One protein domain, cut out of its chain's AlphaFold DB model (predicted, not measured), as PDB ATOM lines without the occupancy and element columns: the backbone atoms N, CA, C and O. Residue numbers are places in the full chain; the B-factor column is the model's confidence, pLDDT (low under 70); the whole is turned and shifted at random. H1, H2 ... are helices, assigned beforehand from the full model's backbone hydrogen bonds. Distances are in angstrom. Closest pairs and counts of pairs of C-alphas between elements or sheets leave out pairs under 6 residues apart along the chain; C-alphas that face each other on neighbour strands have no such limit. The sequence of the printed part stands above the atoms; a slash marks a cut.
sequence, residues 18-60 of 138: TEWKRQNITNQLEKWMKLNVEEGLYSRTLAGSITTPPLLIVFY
ATOM      1  N   THR A  18      50.334 -33.018  31.926       98.31
ATOM      2  CA  THR A  18      50.081 -32.059  30.844       98.31
ATOM      3  C   THR A  18      48.620 -31.625  30.858       98.31
ATOM      4  O   THR A  18      48.339 -30.426  30.871       98.31
ATOM      5  N   GLU A  19      47.691 -32.579  30.966       97.75
ATOM      6  CA  GLU A  19      46.267 -32.253  31.086       97.75
ATOM      7  C   GLU A  19      45.897 -31.626  32.414       97.75
ATOM      8  O   GLU A  19      45.083 -30.704  32.441       97.75
ATOM      9  N   TRP A  20      46.544 -32.044  33.498       98.12
ATOM     10  CA  TRP A  20      46.378 -31.411  34.798       98.12
ATOM     11  C   TRP A  20      46.645 -29.905  34.722       98.12
ATOM     12  O   TRP A  20      45.861 -29.100  35.233       98.12
ATOM     13  N   LYS A  21      47.733 -29.519  34.040       98.50
ATOM     14  CA  LYS A  21      48.096 -28.118  33.818       98.50
ATOM     15  C   LYS A  21      47.144 -27.434  32.837       98.50
ATOM     16  O   LYS A  21      46.652 -26.353  33.151       98.50
ATOM     17  N   ARG A  22      46.851 -28.048  31.684       98.44
ATOM     18  CA  ARG A  22      45.980 -27.465  30.646       98.44
ATOM     19  C   ARG A  22      44.571 -27.175  31.165       98.44
ATOM     20  O   ARG A  22      43.997 -26.145  30.832       98.44
ATOM     21  N   GLN A  23      44.024 -28.070  31.983       98.00
ATOM     22  CA  GLN A  23      42.675 -27.954  32.542       98.00
ATOM     23  C   GLN A  23      42.643 -27.222  33.890       98.00
ATOM     24  O   GLN A  23      41.582 -27.078  34.495       98.00
ATOM     25  N   ASN A  24      43.793 -26.734  34.367       98.12
ATOM     26  CA  ASN A  24      43.913 -25.972  35.604       98.12
ATOM     27  C   ASN A  24      43.352 -26.709  36.843       98.12
ATOM     28  O   ASN A  24      42.679 -26.115  37.688       98.12
ATOM     29  N   ILE A  25      43.609 -28.018  36.941       98.25
ATOM     30  CA  ILE A  25      42.998 -28.905  37.946       98.25
ATOM     31  C   ILE A  25      43.328 -28.473  39.379       98.25
ATOM     32  O   ILE A  25      42.446 -28.501  40.237       98.25
ATOM     33  N   THR A  26      44.557 -28.016  39.647       98.00
ATOM     34  CA  THR A  26      44.961 -27.532  40.980       98.00
ATOM     35  C   THR A  26      44.027 -26.435  41.489       98.00
ATOM     36  O   THR A  26      43.466 -26.569  42.572       98.00
ATOM     37  N   ASN A  27      43.770 -25.405  40.678       98.50
ATOM     38  CA  ASN A  27      42.894 -24.295  41.062       98.50
ATOM     39  C   ASN A  27      41.441 -24.745  41.282       98.50
ATOM     40  O   ASN A  27      40.749 -24.217  42.152       98.50
ATOM     41  N   GLN A  28      40.964 -25.737  40.521       98.06
ATOM     42  CA  GLN A  28      39.636 -26.312  40.743       98.06
ATOM     43  C   GLN A  28      39.556 -27.039  42.093       98.06
ATOM     44  O   GLN A  28      38.592 -26.851  42.834       98.06
ATOM     45  N   LEU A  29      40.571 -27.839  42.436       96.56
ATOM     46  CA  LEU A  29      40.642 -28.546  43.718       96.56
ATOM     47  C   LEU A  29      40.737 -27.568  44.892       96.56
ATOM     48  O   LEU A  29      39.976 -27.691  45.851       96.56
ATOM     49  N   GLU A  30      41.618 -26.572  44.797       96.69
ATOM     50  CA  GLU A  30      41.799 -25.546  45.826       96.69
ATOM     51  C   GLU A  30      40.526 -24.730  46.052       96.69
ATOM     52  O   GLU A  30      40.171 -24.469  47.202       96.69
ATOM     53  N   LYS A  31      39.781 -24.402  44.987       96.69
ATOM     54  CA  LYS A  31      38.467 -23.752  45.097       96.69
ATOM     55  C   LYS A  31      37.511 -24.565  45.972       96.69
ATOM     56  O   LYS A  31      36.910 -24.006  46.887       96.69
ATOM     57  N   TRP A  32      37.379 -25.869  45.721       95.38
ATOM     58  CA  TRP A  32      36.507 -26.737  46.522       95.38
ATOM     59  C   TRP A  32      37.000 -26.893  47.962       95.38
ATOM     60  O   TRP A  32      36.196 -26.862  48.893       95.38
ATOM     61  N   MET A  33      38.315 -27.006  48.155       93.06
ATOM     62  CA  MET A  33      38.918 -27.080  49.486       93.06
ATOM     63  C   MET A  33      38.655 -25.814  50.303       93.06
ATOM     64  O   MET A  33      38.247 -25.926  51.459       93.06
ATOM     65  N   LYS A  34      38.840 -24.630  49.708       93.94
ATOM     66  CA  LYS A  34      38.572 -23.336  50.348       93.94
ATOM     67  C   LYS A  34      37.099 -23.198  50.723       93.94
ATOM     68  O   LYS A  34      36.796 -22.917  51.877       93.94
ATOM     69  N   LEU A  35      36.203 -23.511  49.788       93.44
ATOM     70  CA  LEU A  35      34.764 -23.429  50.021       93.44
ATOM     71  C   LEU A  35      34.318 -24.333  51.179       93.44
ATOM     72  O   LEU A  35      33.496 -23.950  52.000       93.44
ATOM     73  N   ASN A  36      34.909 -25.519  51.323       91.69
ATOM     74  CA  ASN A  36      34.616 -26.383  52.464       91.69
ATOM     75  C   ASN A  36      35.186 -25.889  53.798       91.69
ATOM     76  O   ASN A  36      34.628 -26.201  54.852       91.69
ATOM     77  N   VAL A  37      36.305 -25.166  53.789       90.00
ATOM     78  CA  VAL A  37      36.805 -24.512  55.006       90.00
ATOM     79  C   VAL A  37      35.815 -23.439  55.456       90.00
ATOM     80  O   VAL A  37      35.484 -23.402  56.639       90.00
ATOM     81  N   GLU A  38      35.319 -22.637  54.516       92.56
ATOM     82  CA  GLU A  38      34.411 -21.512  54.765       92.56
ATOM     83  C   GLU A  38      32.992 -21.972  55.139       92.56
ATOM     84  O   GLU A  38      32.418 -21.471  56.102       92.56
ATOM     85  N   GLU A  39      32.449 -22.963  54.431       92.00
ATOM     86  CA  GLU A  39      31.028 -23.334  54.518       92.00
ATOM     87  C   GLU A  39      30.776 -24.712  55.151       92.00
ATOM     88  O   GLU A  39      29.644 -25.044  55.493       92.00
ATOM     89  N   GLY A  40      31.807 -25.546  55.329       87.62
ATOM     90  CA  GLY A  40      31.648 -26.887  55.908       87.62
ATOM     91  C   GLY A  40      30.867 -27.868  55.023       87.62
ATOM     92  O   GLY A  40      30.127 -28.702  55.541       87.62
ATOM     93  N   LEU A  41      31.035 -27.771  53.700       85.62
ATOM     94  CA  LEU A  41      30.264 -28.496  52.683       85.62
ATOM     95  C   LEU A  41      30.227 -30.023  52.824       85.62
ATOM     96  O   LEU A  41      29.206 -30.645  52.536       85.62
ATOM     97  N   TYR A  42      31.340 -30.652  53.194       84.81
ATOM     98  CA  TYR A  42      31.430 -32.102  53.328       84.81
ATOM     99  C   TYR A  42      31.803 -32.520  54.748       84.81
ATOM    100  O   TYR A  42      32.574 -31.865  55.451       84.81
ATOM    101  N   SER A  43      31.219 -33.648  55.167       69.56
ATOM    102  CA  SER A  43      31.335 -34.176  56.525       69.56
ATOM    103  C   SER A  43      32.797 -34.303  56.960       69.56
ATOM    104  O   SER A  43      33.586 -35.001  56.326       69.56
ATOM    105  N   ARG A  44      33.132 -33.682  58.096       62.19
ATOM    106  CA  ARG A  44      34.428 -33.829  58.781       62.19
ATOM    107  C   ARG A  44      34.532 -35.130  59.591       62.19
ATOM    108  O   ARG A  44      35.421 -35.255  60.429       62.19
ATOM    109  N   THR A  45      33.601 -36.073  59.418       55.28
ATOM    110  CA  THR A  45      33.628 -37.329  60.177       55.28
ATOM    111  C   THR A  45      34.931 -38.082  59.916       55.28
ATOM    112  O   THR A  45      35.401 -38.179  58.786       55.28
ATOM    113  N   LEU A  46      35.509 -38.621  60.993       46.59
ATOM    114  CA  LEU A  46      36.861 -39.193  61.093       46.59
ATOM    115  C   LEU A  46      37.210 -40.281  60.055       46.59
ATOM    116  O   LEU A  46      38.380 -40.620  59.891       46.59
ATOM    117  N   ALA A  47      36.213 -40.833  59.360       48.53
ATOM    118  CA  ALA A  47      36.381 -41.858  58.333       48.53
ATOM    119  C   ALA A  47      36.480 -41.298  56.895       48.53
ATOM    120  O   ALA A  47      36.866 -42.034  55.984       48.53
ATOM    121  N   GLY A  48      36.134 -40.025  56.676       59.25
ATOM    122  CA  GLY A  48      36.208 -39.342  55.384       59.25
ATOM    123  C   GLY A  48      37.488 -38.519  55.256       59.25
ATOM    124  O   GLY A  48      37.800 -37.702  56.117       59.25
ATOM    125  N   SER A  49      38.252 -38.710  54.178       67.94
ATOM    126  CA  SER A  49      39.409 -37.849  53.904       67.94
ATOM    127  C   SER A  49      38.923 -36.483  53.408       67.94
ATOM    128  O   SER A  49      38.122 -36.419  52.482       67.94
ATOM    129  N   ILE A  50      39.444 -35.392  53.981       76.44
ATOM    130  CA  ILE A  50      39.131 -34.003  53.577       76.44
ATOM    131  C   ILE A  50      39.467 -33.759  52.096       76.44
ATOM    132  O   ILE A  50      38.835 -32.946  51.427       76.44
ATOM    133  N   THR A  51      40.446 -34.494  51.572       81.25
ATOM    134  CA  THR A  51      40.913 -34.392  50.186       81.25
ATOM    135  C   THR A  51      40.096 -35.229  49.203       81.25
ATOM    136  O   THR A  51      40.155 -34.984  48.002       81.25
ATOM    137  N   THR A  52      39.307 -36.198  49.679       89.31
ATOM    138  CA  THR A  52      38.545 -37.095  48.798       89.31
ATOM    139  C   THR A  52      37.392 -36.379  48.084       89.31
ATOM    140  O   THR A  52      37.302 -36.528  46.867       89.31
ATOM    141  N   PRO A  53      36.531 -35.582  48.754       91.12
ATOM    142  CA  PRO A  53      35.413 -34.925  48.081       91.12
ATOM    143  C   PRO A  53      35.831 -34.000  46.926       91.12
ATOM    144  O   PRO A  53      35.286 -34.189  45.840       91.12
ATOM    145  N   PRO A  54      36.826 -33.095  47.062       93.44
ATOM    146  CA  PRO A  54      37.297 -32.278  45.936       93.44
ATOM    147  C   PRO A  54      37.728 -33.103  44.724       93.44
ATOM    148  O   PRO A  54      37.354 -32.782  43.599       93.44
ATOM    149  N   LEU A  55      38.466 -34.196  44.949       93.69
ATOM    150  CA  LEU A  55      38.923 -35.079  43.875       93.69
ATOM    151  C   LEU A  55      37.747 -35.769  43.177       93.69
ATOM    152  O   LEU A  55      37.718 -35.830  41.954       93.69
ATOM    153  N   LEU A  56      36.757 -36.249  43.933       92.69
ATOM    154  CA  LEU A  56      35.564 -36.866  43.351       92.69
ATOM    155  C   LEU A  56      34.716 -35.873  42.552       92.69
ATOM    156  O   LEU A  56      34.140 -36.262  41.542       92.69
ATOM    157  N   ILE A  57      34.642 -34.615  42.993       92.81
ATOM    158  CA  ILE A  57      33.896 -33.563  42.297       92.81
ATOM    159  C   ILE A  57      34.602 -33.184  40.995       92.81
ATOM    160  O   ILE A  57      33.982 -33.223  39.935       92.81
ATOM    161  N   VAL A  58      35.892 -32.841  41.061       95.75
ATOM    162  CA  VAL A  58      36.660 -32.372  39.895       95.75
ATOM    163  C   VAL A  58      36.807 -33.468  38.841       95.75
ATOM    164  O   VAL A  58      36.695 -33.187  37.652       95.75
ATOM    165  N   PHE A  59      36.991 -34.723  39.256       94.50
ATOM    166  CA  PHE A  59      37.153 -35.846  38.329       94.50
ATOM    167  C   PHE A  59      35.862 -36.600  38.022       94.50
ATOM    168  O   PHE A  59      35.919 -37.684  37.442       94.50
ATOM    169  N   TYR A  60      34.692 -36.078  38.385       91.75
ATOM    170  CA  TYR A  60      33.436 -36.759  38.090       91.75
ATOM    171  C   TYR A  60      33.296 -37.020  36.581       91.75
ATOM    172  O   TYR A  60      33.280 -36.089  35.781       91.75
TER     173      TYR A  60
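This is residues 18 to 60 of the 138 residues of the protein "Glycosyltransferase 8 domain containing 1" of Molossus molossus (UniProt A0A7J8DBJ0). One long helix, H2, makes the spine; at its far end a wide loop of residues 40 to 51 folds the chain back, so that the shorter helix H3 packs slantwise across H2. At the other end, residues 18 to 24, with the one small helix H1, stick out beyond this pair. The printed part has 43 residues with three named helices, H1, H2 and H3 in that order, and no named strand; its class is all helix. It is only just loose, close to compact, with a radius of gyration of the C-alphas of 11.2 A, and elongated, spanning 34 by 20 by 13 A.

H1 is residues 18 to 22, 6.2 A from first to last C-alpha, and begins with C-alpha 18 at (50.081, -32.059, 30.844). H2 is residues 25 to 39 and measures 21.2 A, ending with C-alpha 39 at (31.028, -23.334, 54.518). H3 is residues 52 to 58, 10.3 A long, and ends with C-alpha 58 at (36.660, -32.372, 39.895).

H1 and H2 are close but not clearly touching; their closest C-alphas, those of Trp 20 and Thr 26, are 7.4 A apart. H2 and H3 touch, with the C-alphas of Leu 29 and Pro 54 closest at 5.5 A. They run opposite ways at a steep tilt of 56 degrees. H1 and H3 are apart. In H1, H2 and H3 every O i to N i+4 pair is within hydrogen-bond range.

The two C-alphas farthest apart, those of Thr 18 and Thr 45, are 34.0 A apart. The printed part has no cut. The link from H1 to H2 is tight, with 2 residues, and the link from H2 to H3 is long, with 12. Residues 18 to 24, of which 18 to 22 belong to H1, stand free. The mean pLDDT of the printed part is 87.7, and residues 43 to 49 are under 70.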